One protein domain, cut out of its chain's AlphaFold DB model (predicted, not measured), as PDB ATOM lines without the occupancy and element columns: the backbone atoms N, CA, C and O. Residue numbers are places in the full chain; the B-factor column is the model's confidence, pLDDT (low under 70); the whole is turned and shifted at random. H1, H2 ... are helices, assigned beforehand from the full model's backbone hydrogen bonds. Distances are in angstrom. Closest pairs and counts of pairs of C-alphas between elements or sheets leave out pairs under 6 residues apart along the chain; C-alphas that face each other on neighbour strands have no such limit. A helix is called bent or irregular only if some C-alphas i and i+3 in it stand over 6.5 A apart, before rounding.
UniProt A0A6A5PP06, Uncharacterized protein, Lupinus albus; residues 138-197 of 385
ATOM      1  N   TRP A 138      41.370 -15.436  32.303       62.69
ATOM      2  CA  TRP A 138      41.765 -14.528  33.368       62.69
ATOM      3  C   TRP A 138      43.246 -14.161  33.270       62.69
ATOM      4  O   TRP A 138      43.648 -13.129  33.812       62.69
ATOM      5  N   ASN A 139      44.057 -14.936  32.529       58.22
ATOM      6  CA  ASN A 139      45.428 -14.547  32.210       58.22
ATOM      7  C   ASN A 139      45.475 -13.228  31.442       58.22
ATOM      8  O   ASN A 139      46.469 -12.519  31.551       58.22
ATOM      9  N   MET A 140      44.421 -12.841  30.719       64.50
ATOM     10  CA  MET A 140      44.335 -11.527  30.081       64.50
ATOM     11  C   MET A 140      44.545 -10.386  31.084       64.50
ATOM     12  O   MET A 140      45.340  -9.493  30.809       64.50
ATOM     13  N   VAL A 141      43.927 -10.443  32.273       63.72
ATOM     14  CA  VAL A 141      44.105  -9.414  33.320       63.72
ATOM     15  C   VAL A 141      45.553  -9.374  33.809       63.72
ATOM     16  O   VAL A 141      46.124  -8.306  34.025       63.72
ATOM     17  N   TRP A 142      46.175 -10.543  33.955       71.19
ATOM     18  CA  TRP A 142      47.545 -10.658  34.457       71.19
ATOM     19  C   TRP A 142      48.604 -10.266  33.421       71.19
ATOM     20  O   TRP A 142      49.667  -9.770  33.804       71.19
ATOM     21  N   ARG A 143      48.288 -10.418  32.128       66.50
ATOM     22  CA  ARG A 143      49.106  -9.997  30.979       66.50
ATOM     23  C   ARG A 143      49.114  -8.480  30.753       66.50
ATOM     24  O   ARG A 143      49.968  -8.001  30.010       66.50
ATOM     25  N   LEU A 144      48.215  -7.719  31.387       57.41
ATOM     26  CA  LEU A 144      48.202  -6.257  31.279       57.41
ATOM     27  C   LEU A 144      49.532  -5.663  31.776       57.41
ATOM     28  O   LEU A 144      49.997  -5.972  32.873       57.41
ATOM     29  N   LYS A 145      50.138  -4.760  31.003       59.94
ATOM     30  CA  LYS A 145      51.348  -4.019  31.401       59.94
ATOM     31  C   LYS A 145      50.985  -2.790  32.244       59.94
ATOM     32  O   LYS A 145      51.256  -1.660  31.863       59.94
ATOM     33  N   VAL A 146      50.318  -3.014  33.373       61.44
ATOM     34  CA  VAL A 146      49.862  -1.963  34.301       61.44
ATOM     35  C   VAL A 146      50.243  -2.307  35.739       61.44
ATOM     36  O   VAL A 146      50.595  -3.450  36.038       61.44
ATOM     37  N   LEU A 147      50.150  -1.329  36.647       54.47
ATOM     38  CA  LEU A 147      50.422  -1.534  38.072       54.47
ATOM     39  C   LEU A 147      49.566  -2.676  38.649       54.47
ATOM     40  O   LEU A 147      48.367  -2.765  38.385       54.47
ATOM     41  N   GLU A 148      50.151  -3.500  39.522       61.81
ATOM     42  CA  GLU A 148      49.476  -4.665  40.129       61.81
ATOM     43  C   GLU A 148      48.167  -4.306  40.851       61.81
ATOM     44  O   GLU A 148      47.191  -5.055  40.802       61.81
ATOM     45  N   LYS A 149      48.089  -3.115  41.459       59.50
ATOM     46  CA  LYS A 149      46.853  -2.609  42.082       59.50
ATOM     47  C   LYS A 149      45.699  -2.444  41.083       59.50
ATOM     48  O   LYS A 149      44.549  -2.665  41.446       59.50
ATOM     49  N   VAL A 150      46.002  -2.097  39.830       66.19
ATOM     50  CA  VAL A 150      45.012  -1.944  38.752       66.19
ATOM     51  C   VAL A 150      44.544  -3.316  38.279       66.19
ATOM     52  O   VAL A 150      43.344  -3.530  38.149       66.19
ATOM     53  N   LYS A 151      45.456  -4.287  38.138       71.44
ATOM     54  CA  LYS A 151      45.090  -5.682  37.833       71.44
ATOM     55  C   LYS A 151      44.146  -6.259  38.886       71.44
ATOM     56  O   LYS A 151      43.134  -6.862  38.544       71.44
ATOM     57  N   LEU A 152      44.445  -6.029  40.168       68.94
ATOM     58  CA  LEU A 152      43.603  -6.457  41.287       68.94
ATOM     59  C   LEU A 152      42.233  -5.772  41.290       68.94
ATOM     60  O   LEU A 152      41.237  -6.423  41.611       68.94
ATOM     61  N   LEU A 153      42.169  -4.490  40.920       73.25
ATOM     62  CA  LEU A 153      40.913  -3.760  40.758       73.25
ATOM     63  C   LEU A 153      40.072  -4.361  39.625       73.25
ATOM     64  O   LEU A 153      38.908  -4.677  39.855       73.25
ATOM     65  N   CYS A 154      40.663  -4.577  38.445       66.56
ATOM     66  CA  CYS A 154      39.988  -5.194  37.299       66.56
ATOM     67  C   CYS A 154      39.471  -6.589  37.650       66.56
ATOM     68  O   CYS A 154      38.298  -6.884  37.447       66.56
ATOM     69  N   TRP A 155      40.330  -7.420  38.243       70.75
ATOM     70  CA  TRP A 155      39.961  -8.746  38.724       70.75
ATOM     71  C   TRP A 155      38.778  -8.682  39.705       70.75
ATOM     72  O   TRP A 155      37.779  -9.365  39.508       70.75
ATOM     73  N   SER A 156      38.835  -7.803  40.710       70.31
ATOM     74  CA  SER A 156      37.740  -7.642  41.680       70.31
ATOM     75  C   SER A 156      36.447  -7.140  41.031       70.31
ATOM     76  O   SER A 156      35.366  -7.556  41.437       70.31
ATOM     77  N   GLY A 157      36.541  -6.270  40.022       67.00
ATOM     78  CA  GLY A 157      35.391  -5.789  39.259       67.00
ATOM     79  C   GLY A 157      34.725  -6.900  38.448       67.00
ATOM     80  O   GLY A 157      33.514  -7.064  38.533       67.00
ATOM     81  N   PHE A 158      35.500  -7.723  37.735       65.94
ATOM     82  CA  PHE A 158      34.961  -8.839  36.944       65.94
ATOM     83  C   PHE A 158      34.312  -9.947  37.780       65.94
ATOM     84  O   PHE A 158      33.495 -10.704  37.256       65.94
ATOM     85  N   HIS A 159      34.682 -10.047  39.055       64.75
ATOM     86  CA  HIS A 159      34.080 -10.965  40.021       64.75
ATOM     87  C   HIS A 159      32.968 -10.321  40.861       64.75
ATOM     88  O   HIS A 159      32.545 -10.925  41.844       64.75
ATOM     89  N   GLU A 160      32.531  -9.100  40.525       64.50
ATOM     90  CA  GLU A 160      31.515  -8.355  41.282       64.50
ATOM     91  C   GLU A 160      31.825  -8.283  42.786       64.50
ATOM     92  O   GLU A 160      30.951  -8.325  43.646       64.50
ATOM     93  N   ALA A 161      33.114  -8.200  43.121       69.12
ATOM     94  CA  ALA A 161      33.605  -8.248  44.494       69.12
ATOM     95  C   ALA A 161      33.885  -6.854  45.076       69.12
ATOM     96  O   ALA A 161      34.254  -6.737  46.247       69.12
ATOM     97  N   LEU A 162      33.742  -5.794  44.274       75.19
ATOM     98  CA  LEU A 162      33.905  -4.426  44.758       75.19
ATOM     99  C   LEU A 162      32.678  -4.005  45.579       75.19
ATOM    100  O   LEU A 162      31.551  -4.314  45.197       75.19
ATOM    101  N   PRO A 163      32.875  -3.281  46.692       79.19
ATOM    102  CA  PRO A 163      31.821  -3.006  47.665       79.19
ATOM    103  C   PRO A 163      30.895  -1.859  47.222       79.19
ATOM    104  O   PRO A 163      30.787  -0.852  47.921       79.19
ATOM    105  N   SER A 164      30.231  -1.995  46.073       86.81
ATOM    106  CA  SER A 164      29.195  -1.049  45.641       86.81
ATOM    107  C   SER A 164      27.974  -1.126  46.567       86.81
ATOM    108  O   SER A 164      27.727  -2.169  47.185       86.81
ATOM    109  N   ASN A 165      27.186  -0.054  46.697       85.81
ATOM    110  CA  ASN A 165      26.003  -0.106  47.564       85.81
ATOM    111  C   ASN A 165      24.957  -1.121  47.088       85.81
ATOM    112  O   ASN A 165      24.288  -1.697  47.943       85.81
ATOM    113  N   ALA A 166      24.865  -1.419  45.786       84.44
ATOM    114  CA  ALA A 166      24.027  -2.513  45.288       84.44
ATOM    115  C   ALA A 166      24.439  -3.865  45.897       84.44
ATOM    116  O   ALA A 166      23.613  -4.561  46.489       84.44
ATOM    117  N   LEU A 167      25.734  -4.198  45.840       79.88
ATOM    118  CA  LEU A 167      26.259  -5.444  46.402       79.88
ATOM    119  C   LEU A 167      26.142  -5.471  47.930       79.88
ATOM    120  O   LEU A 167      25.775  -6.483  48.527       79.88
ATOM    121  N   ARG A 168      26.445  -4.349  48.588       83.19
ATOM    122  CA  ARG A 168      26.314  -4.222  50.045       83.19
ATOM    123  C   ARG A 168      24.863  -4.396  50.485       83.19
ATOM    124  O   ARG A 168      24.637  -4.997  51.528       83.19
ATOM    125  N   PHE A 169      23.899  -3.890  49.716       83.06
ATOM    126  CA  PHE A 169      22.474  -4.032  50.008       83.06
ATOM    127  C   PHE A 169      22.039  -5.488  49.843       83.06
ATOM    128  O   PHE A 169      21.437  -6.050  50.751       83.06
ATOM    129  N   GLN A 170      22.455  -6.140  48.753       80.00
ATOM    130  CA  GLN A 170      22.218  -7.569  48.529       80.00
ATOM    131  C   GLN A 170      22.776  -8.446  49.663       80.00
ATOM    132  O   GLN A 170      22.197  -9.475  50.001       80.00
ATOM    133  N   ARG A 171      23.893  -8.035  50.273       78.62
ATOM    134  CA  ARG A 171      24.526  -8.721  51.410       78.62
ATOM    135  C   ARG A 171      24.038  -8.241  52.782       78.62
ATOM    136  O   ARG A 171      24.661  -8.578  53.784       78.62
ATOM    137  N   ASN A 172      22.965  -7.451  52.851       80.56
ATOM    138  CA  ASN A 172      22.415  -6.891  54.093       80.56
ATOM    139  C   ASN A 172      23.422  -6.059  54.920       80.56
ATOM    140  O   ASN A 172      23.302  -5.936  56.136       80.56
ATOM    141  N   MET A 173      24.426  -5.467  54.269       79.19
ATOM    142  CA  MET A 173      25.447  -4.610  54.890       79.19
ATOM    143  C   MET A 173      25.100  -3.113  54.826       79.19
ATOM    144  O   MET A 173      25.810  -2.280  55.391       79.19
ATOM    145  N   THR A 174      24.054  -2.750  54.085       86.69
ATOM    146  CA  THR A 174      23.474  -1.402  54.033       86.69
ATOM    147  C   THR A 174      21.968  -1.516  53.831       86.69
ATOM    148  O   THR A 174      21.491  -2.497  53.269       86.69
ATOM    149  N   ILE A 175      21.226  -0.500  54.271       88.38
ATOM    150  CA  ILE A 175      19.767  -0.398  54.113       88.38
ATOM    151  C   ILE A 175      19.352   0.308  52.818       88.38
ATOM    152  O   ILE A 175      18.178   0.305  52.467       88.38
ATOM    153  N   ASN A 176      20.300   0.946  52.127       88.06
ATOM    154  CA  ASN A 176      20.026   1.750  50.944       88.06
ATOM    155  C   ASN A 176      21.010   1.390  49.813       88.06
ATOM    156  O   ASN A 176      22.220   1.544  50.015       88.06
ATOM    157  N   PRO A 177      20.521   0.926  48.645       90.25
ATOM    158  CA  PRO A 177      21.356   0.590  47.491       90.25
ATOM    159  C   PRO A 177      21.743   1.803  46.628       90.25
ATOM    160  O   PRO A 177      22.478   1.646  45.653       90.25
ATOM    161  N   MET A 178      21.242   3.002  46.937       92.56
ATOM    162  CA  MET A 178      21.437   4.195  46.110       92.56
ATOM    163  C   MET A 178      22.883   4.706  46.130       92.56
ATOM    164  O   MET A 178      23.611   4.585  47.123       92.56
ATOM    165  N   CYS A 179      23.296   5.310  45.017       91.06
ATOM    166  CA  CYS A 179      24.593   5.962  44.874       91.06
ATOM    167  C   CYS A 179      24.692   7.191  45.771       91.06
ATOM    168  O   CYS A 179      23.908   8.124  45.645       91.06
ATOM    169  N   LEU A 180      25.706   7.238  46.634       87.12
ATOM    170  CA  LEU A 180      25.880   8.360  47.566       87.12
ATOM    171  C   LEU A 180      26.394   9.636  46.889       87.12
ATOM    172  O   LEU A 180      26.371  10.699  47.499       87.12
ATOM    173  N   ARG A 181      26.884   9.537  45.647       86.94
ATOM    174  CA  ARG A 181      27.398  10.692  44.898       86.94
ATOM    175  C   ARG A 181      26.267  11.450  44.216       86.94
ATOM    176  O   ARG A 181      26.124  12.644  44.432       86.94
ATOM    177  N   CYS A 182      25.472  10.754  43.402       88.75
ATOM    178  CA  CYS A 182      24.402  11.379  42.620       88.75
ATOM    179  C   CYS A 182      23.011  11.241  43.255       88.75
ATOM    180  O   CYS A 182      22.108  11.983  42.885       88.75
ATOM    181  N   ASN A 183      22.820  10.278  44.164       87.81
ATOM    182  CA  ASN A 183      21.553   9.957  44.824       87.81
ATOM    183  C   ASN A 183      20.366   9.676  43.875       87.81
ATOM    184  O   ASN A 183      19.212   9.774  44.284       87.81
ATOM    185  N   ALA A 184      20.637   9.332  42.611       84.81
ATOM    186  CA  ALA A 184      19.621   9.217  41.562       84.81
ATOM    187  C   ALA A 184      19.248   7.768  41.216       84.81
ATOM    188  O   ALA A 184      18.088   7.485  40.931       84.81
ATOM    189  N   THR A 185      20.211   6.844  41.251       89.69
ATOM    190  CA  THR A 185      20.009   5.428  40.899       89.69
ATOM    191  C   THR A 185      20.780   4.502  41.842       89.69
ATOM    192  O   THR A 185      21.596   4.950  42.656       89.69
ATOM    193  N   VAL A 186      20.525   3.196  41.722       88.94
ATOM    194  CA  VAL A 186      21.266   2.135  42.420       88.94
ATOM    195  C   VAL A 186      22.752   2.176  42.039       88.94
ATOM    196  O   VAL A 186      23.103   2.392  40.881       88.94
ATOM    197  N   GLU A 187      23.627   1.993  43.027       90.06
ATOM    198  CA  GLU A 187      25.082   1.992  42.854       90.06
ATOM    199  C   GLU A 187      25.596   0.589  42.508       90.06
ATOM    200  O   GLU A 187      26.096  -0.147  43.367       90.06
ATOM    201  N   ASP A 188      25.459   0.195  41.248       83.19
ATOM    202  CA  ASP A 188      26.142  -0.978  40.699       83.19
ATOM    203  C   ASP A 188      27.524  -0.609  40.122       83.19
ATOM    204  O   ASP A 188      27.950   0.550  40.148       83.19
ATOM    205  N   LEU A 189      28.272  -1.602  39.636       81.00
ATOM    206  CA  LEU A 189      29.611  -1.369  39.088       81.00
ATOM    207  C   LEU A 189      29.603  -0.446  37.869       81.00
ATOM    208  O   LEU A 189      30.484   0.409  37.754       81.00
ATOM    209  N   MET A 190      28.628  -0.607  36.974       77.94
ATOM    210  CA  MET A 190      28.521   0.233  35.782       77.94
ATOM    211  C   MET A 190      28.208   1.668  36.177       77.94
ATOM    212  O   MET A 190      28.829   2.591  35.663       77.94
ATOM    213  N   HIS A 191      27.366   1.876  37.180       82.62
ATOM    214  CA  HIS A 191      27.113   3.184  37.743       82.62
ATOM    215  C   HIS A 191      28.370   3.797  38.364       82.62
ATOM    216  O   HIS A 191      28.725   4.929  38.042       82.62
ATOM    217  N   VAL A 192      29.094   3.053  39.207       82.88
ATOM    218  CA  VAL A 192      30.318   3.551  39.860       82.88
ATOM    219  C   VAL A 192      31.377   3.949  38.840       82.88
ATOM    220  O   VAL A 192      31.997   5.001  38.993       82.88
ATOM    221  N   PHE A 193      31.596   3.129  37.813       77.69
ATOM    222  CA  PHE A 193      32.672   3.361  36.856       77.69
ATOM    223  C   PHE A 193      32.266   4.202  35.650       77.69
ATOM    224  O   PHE A 193      33.139   4.853  35.092       77.69
ATOM    225  N   ARG A 194      30.996   4.218  35.245       77.88
ATOM    226  CA  ARG A 194      30.551   4.790  33.965       77.88
ATOM    227  C   ARG A 194      29.331   5.697  34.120       77.88
ATOM    228  O   ARG A 194      29.442   6.878  33.817       77.88
ATOM    229  N   ASP A 195      28.204   5.177  34.603       80.81
ATOM    230  CA  ASP A 195      26.897   5.844  34.445       80.81
ATOM    231  C   ASP A 195      26.633   6.951  35.473       80.81
ATOM    232  O   ASP A 195      25.777   7.811  35.260       80.81
ATOM    233  N   CYS A 196      27.358   6.976  36.594       86.31
ATOM    234  CA  CYS A 196      27.234   8.064  37.558       86.31
ATOM    235  C   CYS A 196      27.646   9.389  36.899       86.31
ATOM    236  O   CYS A 196      28.766   9.465  36.392       86.31
ATOM    237  N   PRO A 197      26.837  10.466  36.974       83.81
ATOM    238  CA  PRO A 197      27.190  11.765  36.397       83.81
ATOM    239  C   PRO A 197      28.557  12.286  36.852       83.81
ATOM    240  O   PRO A 197      29.294  12.871  36.067       83.81
TER     241      PRO A 197
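AT A GLANCE: This is residues 138 to 197 of the 385 residues of an uncharacterized protein of Lupinus albus (UniProt A0A6A5PP06). Four short helices are strung loosely along the chain, H1 and H2 making an arm at one end of the long axis, while H3, the looping residues 171 to 188 and H4 gather towards the other. Residues 144 to 149 stick out. The 60 printed residues are all helix in class, in the order H1 H2 H3 H4, with under half, 29, in named helices and no named strand. The whole is loose, radius of gyration of the C-alphas 13.3 A, spanning 38 by 26 by 14 A.

HOW THE PARTS SIT: H1, residues 139 to 143, touches H2, residues 148 to 158, the closest C-alphas, of Val 141 and Lys 151, being 5.9 A apart. H3, residues 165 to 170, and H4, residues 189 to 195, are near each other, with 5 pairs of C-alphas within 10 A. H2 and H4 are close but not clearly touching, the closest C-alphas, of Gly 157 and Leu 189, being 7.3 A apart. In H1 to H4 every O i to N i+4 pair is within hydrogen-bond range.

IN THESE COORDINATES: H1 begins at C-alpha 139 (45.428, -14.547, 32.210). H2 is 15.4 A long. H4 ends at C-alpha 195 (26.897, 5.844, 34.445) and is only just irregular, C-alphas 192 and 195 being 6.8 A apart.

THE WHOLE: The farthest C-alphas, of Lys 145 and Ile 175, are 39.1 A apart. The printed part has no cut; the link from H3 to H4 is long. Mean pLDDT of the printed part is 76.5, with 19 residues under 70.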